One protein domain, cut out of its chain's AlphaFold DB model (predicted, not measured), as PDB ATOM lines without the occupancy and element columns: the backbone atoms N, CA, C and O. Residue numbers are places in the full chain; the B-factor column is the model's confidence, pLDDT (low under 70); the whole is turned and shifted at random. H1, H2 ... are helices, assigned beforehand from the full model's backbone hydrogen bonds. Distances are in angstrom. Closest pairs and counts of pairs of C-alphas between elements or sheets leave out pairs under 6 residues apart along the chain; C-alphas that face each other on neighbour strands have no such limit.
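Overview. This is residues 15 to 75 and 124 to 175 of the 180 residues of an uncharacterized protein of Candidatus Frankia californiensis (UniProt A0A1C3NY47). One long helix, H3, runs through the middle; H6 crosses it on one side, while residues 63 to 75 fold back on the other. H1 makes a corner with H3's first end, short H2 beside it, and H4 and H5 gather toward the far end. The printed part has 113 residues with six named helices, H1 to H6 in chain order, and no named strand: all helix. It is compact, with a radius of gyration of the C-alphas of 14.6 A, and elongated, spanning 43 by 27 by 25 A.

Arrangement. Start at the hub, H3, residues 42 to 62. With residues 47 to 55 alone it touches H6, residues 162 to 174, at a steep tilt of 56 degrees, the same way; the closest C-alphas, Ala 51 and Ala 172, are 4.6 A apart. H5, residues 142 to 151, touches H6 about perpendicular, at 86 degrees, closest at C-alphas 142 and 165, 5.9 A. H4, residues 130 to 133, touches H5, closest at C-alphas 132 and 151, 5.4 A. At residues 42 to 46 alone, H3 touches H1, residues 18 to 30, closest at C-alphas 22 and 42, 4.6 A. H2, residues 36 to 39, touches H1, closest at C-alphas 29 and 38, 5.7 A. Every O i to N i+4 pair is within hydrogen-bond range in H1, H3, H5 and H6; H2 and H4 are too short for one.

Along the chain. Find C-alpha 42 at (133.530, 165.083, 165.490); H3 runs 30.6 A to C-alpha 62 at (153.131, 156.567, 187.416). H1 covers 18.4 A, H6 17.2 A and H5 14.3 A.

Size, cuts and confidence. Residues 76 to 123 are not printed; C-alphas 75 and 124 are 11.2 A apart. Residues 15 and 34 have pLDDT under 70.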
ATOM      1  N   ARG A  15     131.611 168.676 180.006       66.44
ATOM      2  CA  ARG A  15     131.183 167.881 178.869       66.44
ATOM      3  C   ARG A  15     132.095 168.199 177.700       66.44
ATOM      4  O   ARG A  15     132.309 169.370 177.397       66.44
ATOM      5  N   CYS A  16     132.610 167.165 177.043       74.38
ATOM      6  CA  CYS A  16     133.201 167.340 175.724       74.38
ATOM      7  C   CYS A  16     132.083 167.788 174.766       74.38
ATOM      8  O   CYS A  16     131.076 167.092 174.608       74.38
ATOM      9  N   ASN A  17     132.205 168.992 174.207       86.00
ATOM     10  CA  ASN A  17     131.178 169.574 173.354       86.00
ATOM     11  C   ASN A  17     131.329 169.038 171.922       86.00
ATOM     12  O   ASN A  17     132.171 169.518 171.170       86.00
ATOM     13  N   LEU A  18     130.499 168.058 171.550       89.81
ATOM     14  CA  LEU A  18     130.490 167.474 170.200       89.81
ATOM     15  C   LEU A  18     130.275 168.515 169.097       89.81
ATOM     16  O   LEU A  18     130.816 168.352 168.010       89.81
ATOM     17  N   GLU A  19     129.526 169.581 169.379       91.31
ATOM     18  CA  GLU A  19     129.327 170.670 168.425       91.31
ATOM     19  C   GLU A  19     130.626 171.443 168.188       91.31
ATOM     20  O   GLU A  19     130.995 171.697 167.049       91.31
ATOM     21  N   LEU A  20     131.388 171.710 169.251       92.38
ATOM     22  CA  LEU A  20     132.704 172.339 169.136       92.38
ATOM     23  C   LEU A  20     133.696 171.437 168.384       92.38
ATOM     24  O   LEU A  20     134.505 171.923 167.599       92.38
ATOM     25  N   CYS A  21     133.626 170.117 168.588       93.25
ATOM     26  CA  CYS A  21     134.403 169.157 167.800       93.25
ATOM     27  C   CYS A  21     134.007 169.191 166.315       93.25
ATOM     28  O   CYS A  21     134.884 169.116 165.459       93.25
ATOM     29  N   ARG A  22     132.711 169.325 166.002       94.56
ATOM     30  CA  ARG A  22     132.210 169.457 164.626       94.56
ATOM     31  C   ARG A  22     132.727 170.735 163.969       94.56
ATOM     32  O   ARG A  22     133.304 170.653 162.892       94.56
ATOM     33  N   GLU A  23     132.601 171.877 164.639       94.38
ATOM     34  CA  GLU A  23     133.120 173.162 164.150       94.38
ATOM     35  C   GLU A  23     134.642 173.123 163.935       94.38
ATOM     36  O   GLU A  23     135.146 173.633 162.933       94.38
ATOM     37  N   TYR A  24     135.382 172.481 164.845       92.31
ATOM     38  CA  TYR A  24     136.819 172.275 164.683       92.31
ATOM     39  C   TYR A  24     137.132 171.447 163.429       92.31
ATOM     40  O   TYR A  24     137.968 171.861 162.627       92.31
ATOM     41  N   VAL A  25     136.457 170.310 163.236       92.81
ATOM     42  CA  VAL A  25     136.651 169.435 162.067       92.81
ATOM     43  C   VAL A  25     136.339 170.173 160.766       92.81
ATOM     44  O   VAL A  25     137.172 170.171 159.861       92.81
ATOM     45  N   GLU A  26     135.202 170.865 160.694       91.94
ATOM     46  CA  GLU A  26     134.810 171.659 159.521       91.94
ATOM     47  C   GLU A  26     135.847 172.734 159.205       91.94
ATOM     48  O   GLU A  26     136.232 172.918 158.047       91.94
ATOM     49  N   SER A  27     136.368 173.403 160.238       90.00
ATOM     50  CA  SER A  27     137.448 174.357 160.045       90.00
ATOM     51  C   SER A  27     138.708 173.682 159.507       90.00
ATOM     52  O   SER A  27     139.320 174.240 158.606       90.00
ATOM     53  N   GLN A  28     139.131 172.526 160.028       87.12
ATOM     54  CA  GLN A  28     140.341 171.847 159.542       87.12
ATOM     55  C   GLN A  28     140.194 171.381 158.089       87.12
ATOM     56  O   GLN A  28     141.127 171.534 157.304       87.12
ATOM     57  N   GLN A  29     139.022 170.868 157.719       87.56
ATOM     58  CA  GLN A  29     138.715 170.430 156.358       87.56
ATOM     59  C   GLN A  29     138.750 171.593 155.364       87.56
ATOM     60  O   GLN A  29     139.289 171.441 154.273       87.56
ATOM     61  N   ALA A  30     138.269 172.776 155.758       86.06
ATOM     62  CA  ALA A  30     138.318 173.971 154.916       86.06
ATOM     63  C   ALA A  30     139.748 174.430 154.564       86.06
ATOM     64  O   ALA A  30     139.937 175.102 153.552       86.06
ATOM     65  N   TRP A  31     140.745 174.081 155.384       78.44
ATOM     66  CA  TRP A  31     142.157 174.430 155.171       78.44
ATOM     67  C   TRP A  31     143.027 173.236 154.736       78.44
ATOM     68  O   TRP A  31     144.245 173.386 154.644       78.44
ATOM     69  N   SER A  32     142.437 172.055 154.507       75.25
ATOM     70  CA  SER A  32     143.162 170.844 154.103       75.25
ATOM     71  C   SER A  32     143.199 170.713 152.578       75.25
ATOM     72  O   SER A  32     142.163 170.734 151.919       75.25
ATOM     73  N   ASP A  33     144.386 170.487 152.013       70.44
ATOM     74  CA  ASP A  33     144.584 170.233 150.578       70.44
ATOM     75  C   ASP A  33     144.431 168.732 150.240       70.44
ATOM     76  O   ASP A  33     145.295 168.117 149.618       70.44
ATOM     77  N   GLY A  34     143.335 168.107 150.687       68.00
ATOM     78  CA  GLY A  34     143.053 166.683 150.434       68.00
ATOM     79  C   GLY A  34     143.774 165.696 151.363       68.00
ATOM     80  O   GLY A  34     143.956 164.536 150.993       68.00
ATOM     81  N   GLY A  35     144.206 166.142 152.547       74.81
ATOM     82  CA  GLY A  35     144.864 165.304 153.554       74.81
ATOM     83  C   GLY A  35     143.901 164.436 154.372       74.81
ATOM     84  O   GLY A  35     142.685 164.441 154.157       74.81
ATOM     85  N   GLU A  36     144.454 163.712 155.352       79.19
ATOM     86  CA  GLU A  36     143.712 162.832 156.275       79.19
ATOM     87  C   GLU A  36     142.580 163.551 157.024       79.19
ATOM     88  O   GLU A  36     141.638 162.915 157.475       79.19
ATOM     89  N   GLU A  37     142.605 164.884 157.118       78.81
ATOM     90  CA  GLU A  37     141.570 165.668 157.798       78.81
ATOM     91  C   GLU A  37     140.176 165.518 157.167       78.81
ATOM     92  O   GLU A  37     139.162 165.736 157.832       78.81
ATOM     93  N   HIS A  38     140.101 165.107 155.899       79.62
ATOM     94  CA  HIS A  38     138.830 164.844 155.223       79.62
ATOM     95  C   HIS A  38     138.073 163.652 155.812       79.62
ATOM     96  O   HIS A  38     136.849 163.605 155.701       79.62
ATOM     97  N   SER A  39     138.768 162.695 156.435       86.44
ATOM     98  CA  SER A  39     138.115 161.566 157.105       86.44
ATOM     99  C   SER A  39     137.732 161.875 158.547       86.44
ATOM    100  O   SER A  39     136.991 161.097 159.142       86.44
ATOM    101  N   TRP A  40     138.204 162.992 159.108       90.00
ATOM    102  CA  TRP A  40     137.993 163.305 160.513       90.00
ATOM    103  C   TRP A  40     136.519 163.524 160.810       90.00
ATOM    104  O   TRP A  40     135.812 164.251 160.109       90.00
ATOM    105  N   THR A  41     136.070 162.934 161.909       92.81
ATOM    106  CA  THR A  41     134.721 163.137 162.425       92.81
ATOM    107  C   THR A  41     134.749 163.776 163.807       92.81
ATOM    108  O   THR A  41     135.657 163.554 164.608       92.81
ATOM    109  N   ALA A  42     133.690 164.515 164.149       92.69
ATOM    110  CA  ALA A  42     133.530 165.083 165.490       92.69
ATOM    111  C   ALA A  42     133.596 164.008 166.595       92.69
ATOM    112  O   ALA A  42     134.057 164.275 167.706       92.69
ATOM    113  N   LYS A  43     133.144 162.782 166.289       91.50
ATOM    114  CA  LYS A  43     133.192 161.644 167.211       91.50
ATOM    115  C   LYS A  43     134.633 161.191 167.462       91.50
ATOM    116  O   LYS A  43     134.984 160.979 168.618       91.50
ATOM    117  N   GLU A  44     135.445 161.053 166.418       91.38
ATOM    118  CA  GLU A  44     136.866 160.693 166.545       91.38
ATOM    119  C   GLU A  44     137.653 161.795 167.252       91.38
ATOM    120  O   GLU A  44     138.304 161.513 168.246       91.38
ATOM    121  N   THR A  45     137.468 163.064 166.878       92.62
ATOM    122  CA  THR A  45     138.099 164.190 167.592       92.62
ATOM    123  C   THR A  45     137.724 164.216 169.077       92.62
ATOM    124  O   THR A  45     138.548 164.534 169.933       92.62
ATOM    125  N   SER A  46     136.481 163.864 169.419       93.50
ATOM    126  CA  SER A  46     136.090 163.715 170.821       93.50
ATOM    127  C   SER A  46     136.878 162.589 171.500       93.50
ATOM    128  O   SER A  46     137.405 162.815 172.591       93.50
ATOM    129  N   LYS A  47     137.029 161.418 170.860       93.88
ATOM    130  CA  LYS A  47     137.866 160.316 171.373       93.88
ATOM    131  C   LYS A  47     139.314 160.760 171.592       93.88
ATOM    132  O   LYS A  47     139.830 160.487 172.671       93.88
ATOM    133  N   ASP A  48     139.905 161.527 170.676       92.88
ATOM    134  CA  ASP A  48     141.276 162.047 170.806       92.88
ATOM    135  C   ASP A  48     141.454 162.904 172.072       92.88
ATOM    136  O   ASP A  48     142.455 162.798 172.792       92.88
ATOM    137  N   ILE A  49     140.461 163.743 172.387       94.88
ATOM    138  CA  ILE A  49     140.457 164.562 173.609       94.88
ATOM    139  C   ILE A  49     140.432 163.656 174.846       94.88
ATOM    140  O   ILE A  49     141.219 163.853 175.774       94.88
ATOM    141  N   PHE A  50     139.557 162.647 174.872       96.50
ATOM    142  CA  PHE A  50     139.494 161.693 175.983       96.50
ATOM    143  C   PHE A  50     140.773 160.855 176.108       96.50
ATOM    144  O   PHE A  50     141.238 160.640 177.229       96.50
ATOM    145  N   ALA A  51     141.366 160.430 174.990       96.69
ATOM    146  CA  ALA A  51     142.634 159.709 174.959       96.69
ATOM    147  C   ALA A  51     143.755 160.564 175.551       96.69
ATOM    148  O   ALA A  51     144.443 160.114 176.461       96.69
ATOM    149  N   THR A  52     143.844 161.840 175.170       95.81
ATOM    150  CA  THR A  52     144.809 162.797 175.736       95.81
ATOM    151  C   THR A  52     144.660 162.934 177.257       95.81
ATOM    152  O   THR A  52     145.647 162.891 177.999       95.81
ATOM    153  N   VAL A  53     143.421 163.062 177.753       97.06
ATOM    154  CA  VAL A  53     143.141 163.130 179.198       97.06
ATOM    155  C   VAL A  53     143.549 161.836 179.907       97.06
ATOM    156  O   VAL A  53     144.136 161.888 180.995       97.06
ATOM    157  N   LEU A  54     143.267 160.680 179.300       97.62
ATOM    158  CA  LEU A  54     143.658 159.377 179.832       97.62
ATOM    159  C   LEU A  54     145.182 159.232 179.879       97.62
ATOM    160  O   LEU A  54     145.706 158.885 180.938       97.62
ATOM    161  N   THR A  55     145.895 159.560 178.800       96.75
ATOM    162  CA  THR A  55     147.362 159.527 178.727       96.75
ATOM    163  C   THR A  55     147.977 160.374 179.837       96.75
ATOM    164  O   THR A  55     148.779 159.877 180.629       96.75
ATOM    165  N   ALA A  56     147.554 161.631 179.980       96.62
ATOM    166  CA  ALA A  56     148.070 162.510 181.028       96.62
ATOM    167  C   ALA A  56     147.794 161.976 182.441       96.62
ATOM    168  O   ALA A  56     148.682 162.003 183.295       96.62
ATOM    169  N   SER A  57     146.593 161.443 182.685       97.25
ATOM    170  CA  SER A  57     146.234 160.825 183.968       97.25
ATOM    171  C   SER A  57     147.080 159.582 184.256       97.25
ATOM    172  O   SER A  57     147.545 159.378 185.378       97.25
ATOM    173  N   TRP A  58     147.326 158.763 183.232       97.06
ATOM    174  CA  TRP A  58     148.135 157.551 183.310       97.06
ATOM    175  C   TRP A  58     149.600 157.870 183.635       97.06
ATOM    176  O   TRP A  58     150.165 157.263 184.551       97.06
ATOM    177  N   TYR A  59     150.199 158.857 182.957       95.62
ATOM    178  CA  TYR A  59     151.566 159.306 183.241       95.62
ATOM    179  C   TYR A  59     151.666 159.971 184.614       95.62
ATOM    180  O   TYR A  59     152.592 159.672 185.367       95.62
ATOM    181  N   LYS A  60     150.697 160.814 184.994       95.69
ATOM    182  CA  LYS A  60     150.688 161.471 186.310       95.69
ATOM    183  C   LYS A  60     150.584 160.469 187.464       95.69
ATOM    184  O   LYS A  60     151.212 160.685 188.498       95.69
ATOM    185  N   ASN A  61     149.838 159.373 187.292       94.94
ATOM    186  CA  ASN A  61     149.763 158.292 188.280       94.94
ATOM    187  C   ASN A  61     151.139 157.615 188.472       94.94
ATOM    188  O   ASN A  61     151.591 157.448 189.603       94.94
ATOM    189  N   ARG A  62     151.842 157.293 187.379       94.25
ATOM    190  CA  ARG A  62     153.131 156.567 187.416       94.25
ATOM    191  C   ARG A  62     154.326 157.402 187.805       94.25
ATOM    192  O   ARG A  62     155.251 156.891 188.431       94.25
ATOM    193  N   TYR A  63     154.298 158.673 187.440       94.50
ATOM    194  CA  TYR A  63     155.377 159.610 187.694       94.50
ATOM    195  C   TYR A  63     154.824 160.798 188.488       94.50
ATOM    196  O   TYR A  63     154.694 161.898 187.943       94.50
ATOM    197  N   PRO A  64     154.483 160.616 189.783       90.81
ATOM    198  CA  PRO A  64     153.867 161.667 190.594       90.81
ATOM    199  C   PRO A  64     154.685 162.962 190.657       90.81
ATOM    200  O   PRO A  64     154.103 164.038 190.820       90.81
ATOM    201  N   GLN A  65     156.010 162.863 190.493       93.31
ATOM    202  CA  GLN A  65     156.948 163.984 190.444       93.31
ATOM    203  C   GLN A  65     156.785 164.881 189.207       93.31
ATOM    204  O   GLN A  65     157.228 166.026 189.230       93.31
ATOM    205  N   TYR A  66     156.158 164.398 188.129       93.06
ATOM    206  CA  TYR A  66     155.910 165.214 186.944       93.06
ATOM    207  C   TYR A  66     154.769 166.193 187.194       93.06
ATOM    208  O   TYR A  66     153.708 165.836 187.714       93.06
ATOM    209  N   THR A  67     154.973 167.445 186.798       93.75
ATOM    210  CA  THR A  67     153.911 168.451 186.813       93.75
ATOM    211  C   THR A  67     153.159 168.352 185.496       93.75
ATOM    212  O   THR A  67     153.659 168.782 184.464       93.75
ATOM    213  N   ILE A  68     151.978 167.739 185.540       95.56
ATOM    214  CA  ILE A  68     151.094 167.567 184.387       95.56
ATOM    215  C   ILE A  68     149.779 168.260 184.727       95.56
ATOM    216  O   ILE A  68     149.179 167.971 185.762       95.56
ATOM    217  N   GLY A  69     149.358 169.179 183.864       94.75
ATOM    218  CA  GLY A  69     148.088 169.886 183.964       94.75
ATOM    219  C   GLY A  69     147.356 169.822 182.632       94.75
ATOM    220  O   GLY A  69     147.979 169.905 181.577       94.75
ATOM    221  N   ILE A  70     146.036 169.667 182.689       95.81
ATOM    222  CA  ILE A  70     145.154 169.771 181.526       95.81
ATOM    223  C   ILE A  70     144.057 170.767 181.863       95.81
ATOM    224  O   ILE A  70     143.476 170.709 182.947       95.81
ATOM    225  N   ALA A  71     143.741 171.635 180.909       94.75
ATOM    226  CA  ALA A  71     142.556 172.470 180.947       94.75
ATOM    227  C   ALA A  71     141.772 172.322 179.642       94.75
ATOM    228  O   ALA A  71     142.358 172.196 178.569       94.75
ATOM    229  N   LEU A  72     140.445 172.327 179.743       94.06
ATOM    230  CA  LEU A  72     139.535 172.238 178.609       94.06
ATOM    231  C   LEU A  72     138.885 173.605 178.380       94.06
ATOM    232  O   LEU A  72     138.238 174.154 179.276       94.06
ATOM    233  N   SER A  73     139.086 174.161 177.187       93.12
ATOM    234  CA  SER A  73     138.465 175.416 176.758       93.12
ATOM    235  C   SER A  73     137.085 175.160 176.145       93.12
ATOM    236  O   SER A  73     136.835 174.101 175.571       93.12
ATOM    237  N   SER A  74     136.186 176.141 176.247       91.88
ATOM    238  CA  SER A  74     134.896 176.145 175.543       91.88
ATOM    239  C   SER A  74     134.995 176.643 174.097       91.88
ATOM    240  O   SER A  74     133.986 176.691 173.402       91.88
ATOM    241  N   THR A  75     136.189 177.038 173.660       91.81
ATOM    242  CA  THR A  75     136.509 177.471 172.297       91.81
ATOM    243  C   THR A  75     137.751 176.733 171.802       91.81
ATOM    244  O   THR A  75     138.572 176.285 172.607       91.81
ATOM    245  N   ARG A 124     138.879 175.416 181.810       93.69
ATOM    246  CA  ARG A 124     138.454 174.558 182.906       93.69
ATOM    247  C   ARG A 124     139.495 173.484 183.193       93.69
ATOM    248  O   ARG A 124     139.593 172.499 182.466       93.69
ATOM    249  N   GLN A 125     140.250 173.670 184.270       94.88
ATOM    250  CA  GLN A 125     141.301 172.742 184.684       94.88
ATOM    251  C   GLN A 125     140.733 171.411 185.192       94.88
ATOM    252  O   GLN A 125     139.789 171.383 185.986       94.88
ATOM    253  N   LEU A 126     141.334 170.310 184.742       95.06
ATOM    254  CA  LEU A 126     141.032 168.966 185.218       95.06
ATOM    255  C   LEU A 126     141.769 168.699 186.532       95.06
ATOM    256  O   LEU A 126     142.984 168.915 186.604       95.06
ATOM    257  N   PRO A 127     141.084 168.187 187.568       94.50
ATOM    258  CA  PRO A 127     141.713 167.905 188.849       94.50
ATOM    259  C   PRO A 127     142.498 166.585 188.777       94.50
ATOM    260  O   PRO A 127     142.057 165.565 189.300       94.50
ATOM    261  N   LEU A 128     143.676 166.590 188.145       94.50
ATOM    262  CA  LEU A 128     144.579 165.429 188.047       94.50
ATOM    263  C   LEU A 128     145.312 165.143 189.377       94.50
ATOM    264  O   LEU A 128     146.540 165.025 189.427       94.50
ATOM    265  N   THR A 129     144.568 165.084 190.484       93.38
ATOM    266  CA  THR A 129     145.096 164.768 191.816       93.38
ATOM    267  C   THR A 129     145.282 163.263 191.981       93.38
ATOM    268  O   THR A 129     144.690 162.466 191.248       93.38
ATOM    269  N   ARG A 130     146.095 162.854 192.962       90.25
ATOM    270  CA  ARG A 130     146.362 161.435 193.230       90.25
ATOM    271  C   ARG A 130     145.071 160.672 193.518       90.25
ATOM    272  O   ARG A 130     144.906 159.568 193.018       90.25
ATOM    273  N   GLU A 131     144.164 161.274 194.275       92.56
ATOM    274  CA  GLU A 131     142.881 160.696 194.679       92.56
ATOM    275  C   GLU A 131     141.991 160.398 193.467       92.56
ATOM    276  O   GLU A 131     141.340 159.357 193.417       92.56
ATOM    277  N   ASN A 132     142.007 161.276 192.460       92.81
ATOM    278  CA  ASN A 132     141.170 161.128 191.273       92.81
ATOM    279  C   ASN A 132     141.697 160.079 190.286       92.81
ATOM    280  O   ASN A 132     140.901 159.533 189.521       92.81
ATOM    281  N   ILE A 133     143.005 159.789 190.301       94.00
ATOM    282  CA  ILE A 133     143.668 158.950 189.283       94.00
ATOM    283  C   ILE A 133     144.278 157.646 189.824       94.00
ATOM    284  O   ILE A 133     144.734 156.824 189.029       94.00
ATOM    285  N   SER A 134     144.316 157.426 191.146       87.94
ATOM    286  CA  SER A 134     145.061 156.314 191.769       87.94
ATOM    287  C   SER A 134     144.560 154.914 191.411       87.94
ATOM    288  O   SER A 134     145.278 153.942 191.619       87.94
ATOM    289  N   HIS A 135     143.339 154.782 190.889       90.69
ATOM    290  CA  HIS A 135     142.745 153.489 190.536       90.69
ATOM    291  C   HIS A 135     143.169 152.953 189.160       90.69
ATOM    292  O   HIS A 135     142.743 151.856 188.801       90.69
ATOM    293  N   LEU A 136     143.968 153.691 188.379       94.75
ATOM    294  CA  LEU A 136     144.452 153.243 187.065       94.75
ATOM    295  C   LEU A 136     145.583 152.204 187.196       94.75
ATOM    296  O   LEU A 136     146.624 152.484 187.787       94.75
ATOM    297  N   SER A 137     145.405 151.026 186.590       95.00
ATOM    298  CA  SER A 137     146.441 149.986 186.413       95.00
ATOM    299  C   SER A 137     147.362 150.279 185.221       95.00
ATOM    300  O   SER A 137     147.098 151.218 184.469       95.00
ATOM    301  N   SER A 138     148.456 149.500 185.056       92.94
ATOM    302  CA  SER A 138     149.356 149.489 183.867       92.94
ATOM    303  C   SER A 138     148.578 149.471 182.563       92.94
ATOM    304  O   SER A 138     148.757 150.373 181.757       92.94
ATOM    305  N   GLU A 139     147.657 148.523 182.455       95.25
ATOM    306  CA  GLU A 139     146.656 148.425 181.401       95.25
ATOM    307  C   GLU A 139     145.286 148.694 182.042       95.25
ATOM    308  O   GLU A 139     144.767 147.826 182.757       95.25
ATOM    309  N   PRO A 140     144.733 149.914 181.929       96.38
ATOM    310  CA  PRO A 140     143.422 150.248 182.468       96.38
ATOM    311  C   PRO A 140     142.302 149.509 181.734       96.38
ATOM    312  O   PRO A 140     142.253 149.474 180.509       96.38
ATOM    313  N   THR A 141     141.351 148.981 182.493       97.81
ATOM    314  CA  THR A 141     140.095 148.431 181.970       97.81
ATOM    315  C   THR A 141     139.100 149.541 181.617       97.81
ATOM    316  O   THR A 141     139.168 150.649 182.160       97.81
ATOM    317  N   VAL A 142     138.095 149.221 180.792       97.75
ATOM    318  CA  VAL A 142     136.967 150.121 180.471       97.75
ATOM    319  C   VAL A 142     136.327 150.709 181.735       97.75
ATOM    320  O   VAL A 142     136.089 151.914 181.814       97.75
ATOM    321  N   ALA A 143     136.110 149.885 182.766       97.00
ATOM    322  CA  ALA A 143     135.520 150.324 184.029       97.00
ATOM    323  C   ALA A 143     136.401 151.345 184.773       97.00
ATOM    324  O   ALA A 143     135.895 152.337 185.299       97.00
ATOM    325  N   GLN A 144     137.724 151.141 184.794       97.69
ATOM    326  CA  GLN A 144     138.656 152.089 185.417       97.69
ATOM    327  C   GLN A 144     138.692 153.427 184.672       97.69
ATOM    328  O   GLN A 144     138.761 154.474 185.317       97.69
ATOM    329  N   VAL A 145     138.614 153.406 183.340       97.81
ATOM    330  CA  VAL A 145     138.598 154.621 182.512       97.81
ATOM    331  C   VAL A 145     137.291 155.399 182.673       97.81
ATOM    332  O   VAL A 145     137.333 156.612 182.867       97.81
ATOM    333  N   ARG A 146     136.130 154.730 182.699       96.62
ATOM    334  CA  ARG A 146     134.846 155.396 182.993       96.62
ATOM    335  C   ARG A 146     134.876 156.074 184.362       96.62
ATOM    336  O   ARG A 146     134.599 157.267 184.461       96.62
ATOM    337  N   ARG A 147     135.337 155.350 185.387       96.00
ATOM    338  CA  ARG A 147     135.500 155.886 186.744       96.00
ATOM    339  C   ARG A 147     136.488 157.053 186.807       96.00
ATOM    340  O   ARG A 147     136.282 157.985 187.575       96.00
ATOM    341  N   LEU A 148     137.566 157.013 186.019       96.94
ATOM    342  CA  LEU A 148     138.503 158.134 185.918       96.94
ATOM    343  C   LEU A 148     137.777 159.383 185.425       96.94
ATOM    344  O   LEU A 148     137.861 160.421 186.072       96.94
ATOM    345  N   PHE A 149     137.065 159.288 184.303       95.94
ATOM    346  CA  PHE A 149     136.371 160.441 183.746       95.94
ATOM    347  C   PHE A 149     135.283 160.960 184.693       95.94
ATOM    348  O   PHE A 149     135.206 162.167 184.901       95.94
ATOM    349  N   GLU A 150     134.552 160.083 185.380       94.06
ATOM    350  CA  GLU A 150     133.619 160.474 186.446       94.06
ATOM    351  C   GLU A 150     134.306 161.238 187.592       94.06
ATOM    352  O   GLU A 150     133.838 162.313 187.972       94.06
ATOM    353  N   ASN A 151     135.441 160.743 188.105       95.00
ATOM    354  CA  ASN A 151     136.214 161.409 189.164       95.00
ATOM    355  C   ASN A 151     136.757 162.778 188.722       95.00
ATOM    356  O   ASN A 151     136.813 163.716 189.514       95.00
ATOM    357  N   LEU A 152     137.149 162.905 187.451       94.62
ATOM    358  CA  LEU A 152     137.572 164.176 186.858       94.62
ATOM    359  C   LEU A 152     136.392 165.113 186.564       94.62
ATOM    360  O   LEU A 152     136.601 166.255 186.148       94.62
ATOM    361  N   GLY A 153     135.160 164.640 186.768       93.12
ATOM    362  CA  GLY A 153     133.938 165.337 186.405       93.12
ATOM    363  C   GLY A 153     133.826 165.552 184.902       93.12
ATOM    364  O   GLY A 153     133.276 166.564 184.503       93.12
ATOM    365  N   LEU A 154     134.387 164.674 184.069       92.69
ATOM    366  CA  LEU A 154     134.334 164.724 182.612       92.69
ATOM    367  C   LEU A 154     133.318 163.701 182.090       92.69
ATOM    368  O   LEU A 154     133.518 162.494 182.161       92.69
ATOM    369  N   GLN A 155     132.211 164.182 181.542       90.88
ATOM    370  CA  GLN A 155     131.142 163.351 181.011       90.88
ATOM    371  C   GLN A 155     131.502 162.803 179.638       90.88
ATOM    372  O   GLN A 155     131.686 163.562 178.682       90.88
ATOM    373  N   LEU A 156     131.501 161.476 179.541       89.56
ATOM    374  CA  LEU A 156     131.485 160.768 178.270       89.56
ATOM    375  C   LEU A 156     130.205 161.102 177.477       89.56
ATOM    376  O   LEU A 156     129.151 161.346 178.074       89.56
ATOM    377  N   PRO A 157     130.259 161.091 176.135       86.56
ATOM    378  CA  PRO A 157     129.065 161.146 175.300       86.56
ATOM    379  C   PRO A 157     128.017 160.099 175.719       86.56
ATOM    380  O   PRO A 157     128.353 158.956 176.022       86.56
ATOM    381  N   ALA A 158     126.731 160.472 175.695       77.56
ATOM    382  CA  ALA A 158     125.624 159.669 176.240       77.56
ATOM    383  C   ALA A 158     125.490 158.244 175.652       77.56
ATOM    384  O   ALA A 158     124.860 157.392 176.266       77.56
ATOM    385  N   ASN A 159     126.113 157.982 174.497       81.75
ATOM    386  CA  ASN A 159     126.082 156.702 173.786       81.75
ATOM    387  C   ASN A 159     127.481 156.077 173.622       81.75
ATOM    388  O   ASN A 159     127.696 155.301 172.694       81.75
ATOM    389  N   SER A 160     128.451 156.442 174.465       87.31
ATOM    390  CA  SER A 160     129.784 155.831 174.434       87.31
ATOM    391  C   SER A 160     129.714 154.359 174.831       87.31
ATOM    392  O   SER A 160     129.546 154.023 176.009       87.31
ATOM    393  N   SER A 161     129.871 153.490 173.834       94.38
ATOM    394  CA  SER A 161     129.954 152.041 174.005       94.38
ATOM    395  C   SER A 161     131.279 151.639 174.649       94.38
ATOM    396  O   SER A 161     132.218 152.432 174.698       94.38
ATOM    397  N   ASP A 162     131.383 150.402 175.130       96.62
ATOM    398  CA  ASP A 162     132.653 149.893 175.661       96.62
ATOM    399  C   ASP A 162     133.743 149.846 174.585       96.62
ATOM    400  O   ASP A 162     134.876 150.221 174.868       96.62
ATOM    401  N   SER A 163     133.380 149.548 173.333       96.06
ATOM    402  CA  SER A 163     134.295 149.622 172.185       96.06
ATOM    403  C   SER A 163     134.839 151.039 171.966       96.06
ATOM    404  O   SER A 163     136.018 151.202 171.663       96.06
ATOM    405  N   ASP A 164     134.029 152.084 172.189       94.94
ATOM    406  CA  ASP A 164     134.524 153.464 172.111       94.94
ATOM    407  C   ASP A 164     135.562 153.761 173.210       94.94
ATOM    408  O   ASP A 164     136.486 154.536 172.977       94.94
ATOM    409  N   ILE A 165     135.423 153.156 174.395       96.88
ATOM    410  CA  ILE A 165     136.395 153.299 175.491       96.88
ATOM    411  C   ILE A 165     137.658 152.477 175.223       96.88
ATOM    412  O   ILE A 165     138.757 152.934 175.526       96.88
ATOM    413  N   GLU A 166     137.528 151.292 174.632       96.81
ATOM    414  CA  GLU A 166     138.668 150.483 174.189       96.81
ATOM    415  C   GLU A 166     139.504 151.213 173.134       96.81
ATOM    416  O   GLU A 166     140.732 151.180 173.202       96.81
ATOM    417  N   ASP A 167     138.862 151.928 172.204       95.50
ATOM    418  CA  ASP A 167     139.563 152.787 171.246       95.50
ATOM    419  C   ASP A 167     140.347 153.899 171.949       95.50
ATOM    420  O   ASP A 167     141.518 154.105 171.641       95.50
ATOM    421  N   ILE A 168     139.732 154.567 172.932       96.75
ATOM    422  CA  ILE A 168     140.387 155.602 173.746       96.75
ATOM    423  C   ILE A 168     141.608 155.029 174.483       96.75
ATOM    424  O   ILE A 168     142.654 155.670 174.516       96.75
ATOM    425  N   ILE A 169     141.498 153.830 175.065       97.00
ATOM    426  CA  ILE A 169     142.618 153.157 175.747       97.00
ATOM    427  C   ILE A 169     143.746 152.854 174.761       97.00
ATOM    428  O   ILE A 169     144.909 153.133 175.055       97.00
ATOM    429  N   ARG A 170     143.404 152.298 173.593       95.44
ATOM    430  CA  ARG A 170     144.368 151.966 172.542       95.44
ATOM    431  C   ARG A 170     145.124 153.206 172.091       95.44
ATOM    432  O   ARG A 170     146.346 153.202 172.117       95.44
ATOM    433  N   GLN A 171     144.405 154.272 171.772       94.19
ATOM    434  CA  GLN A 171     144.997 155.533 171.348       94.19
ATOM    435  C   GLN A 171     145.869 156.156 172.447       94.19
ATOM    436  O   GLN A 171     146.946 156.676 172.181       94.19
ATOM    437  N   ALA A 172     145.434 156.079 173.705       95.19
ATOM    438  CA  ALA A 172     146.149 156.700 174.813       95.19
ATOM    439  C   ALA A 172     147.486 156.022 175.155       95.19
ATOM    440  O   ALA A 172     148.389 156.702 175.653       95.19
ATOM    441  N   LEU A 173     147.585 154.698 174.972       92.94
ATOM    442  CA  LEU A 173     148.686 153.881 175.503       92.94
ATOM    443  C   LEU A 173     149.469 153.095 174.446       92.94
ATOM    444  O   LEU A 173     150.601 152.704 174.713       92.94
ATOM    445  N   HIS A 174     148.873 152.846 173.280       88.81
ATOM    446  CA  HIS A 174     149.397 151.923 172.269       88.81
ATOM    447  C   HIS A 174     149.595 152.569 170.893       88.81
ATOM    448  O   HIS A 174     150.064 151.893 169.975       88.81
ATOM    449  N   ASP A 175     149.260 153.852 170.730       81.06
ATOM    450  CA  ASP A 175     149.582 154.565 169.496       81.06
ATOM    451  C   ASP A 175     151.095 154.658 169.304       81.06
ATOM    452  O   ASP A 175     151.871 154.865 170.241       81.06
TER     453      ASP A 175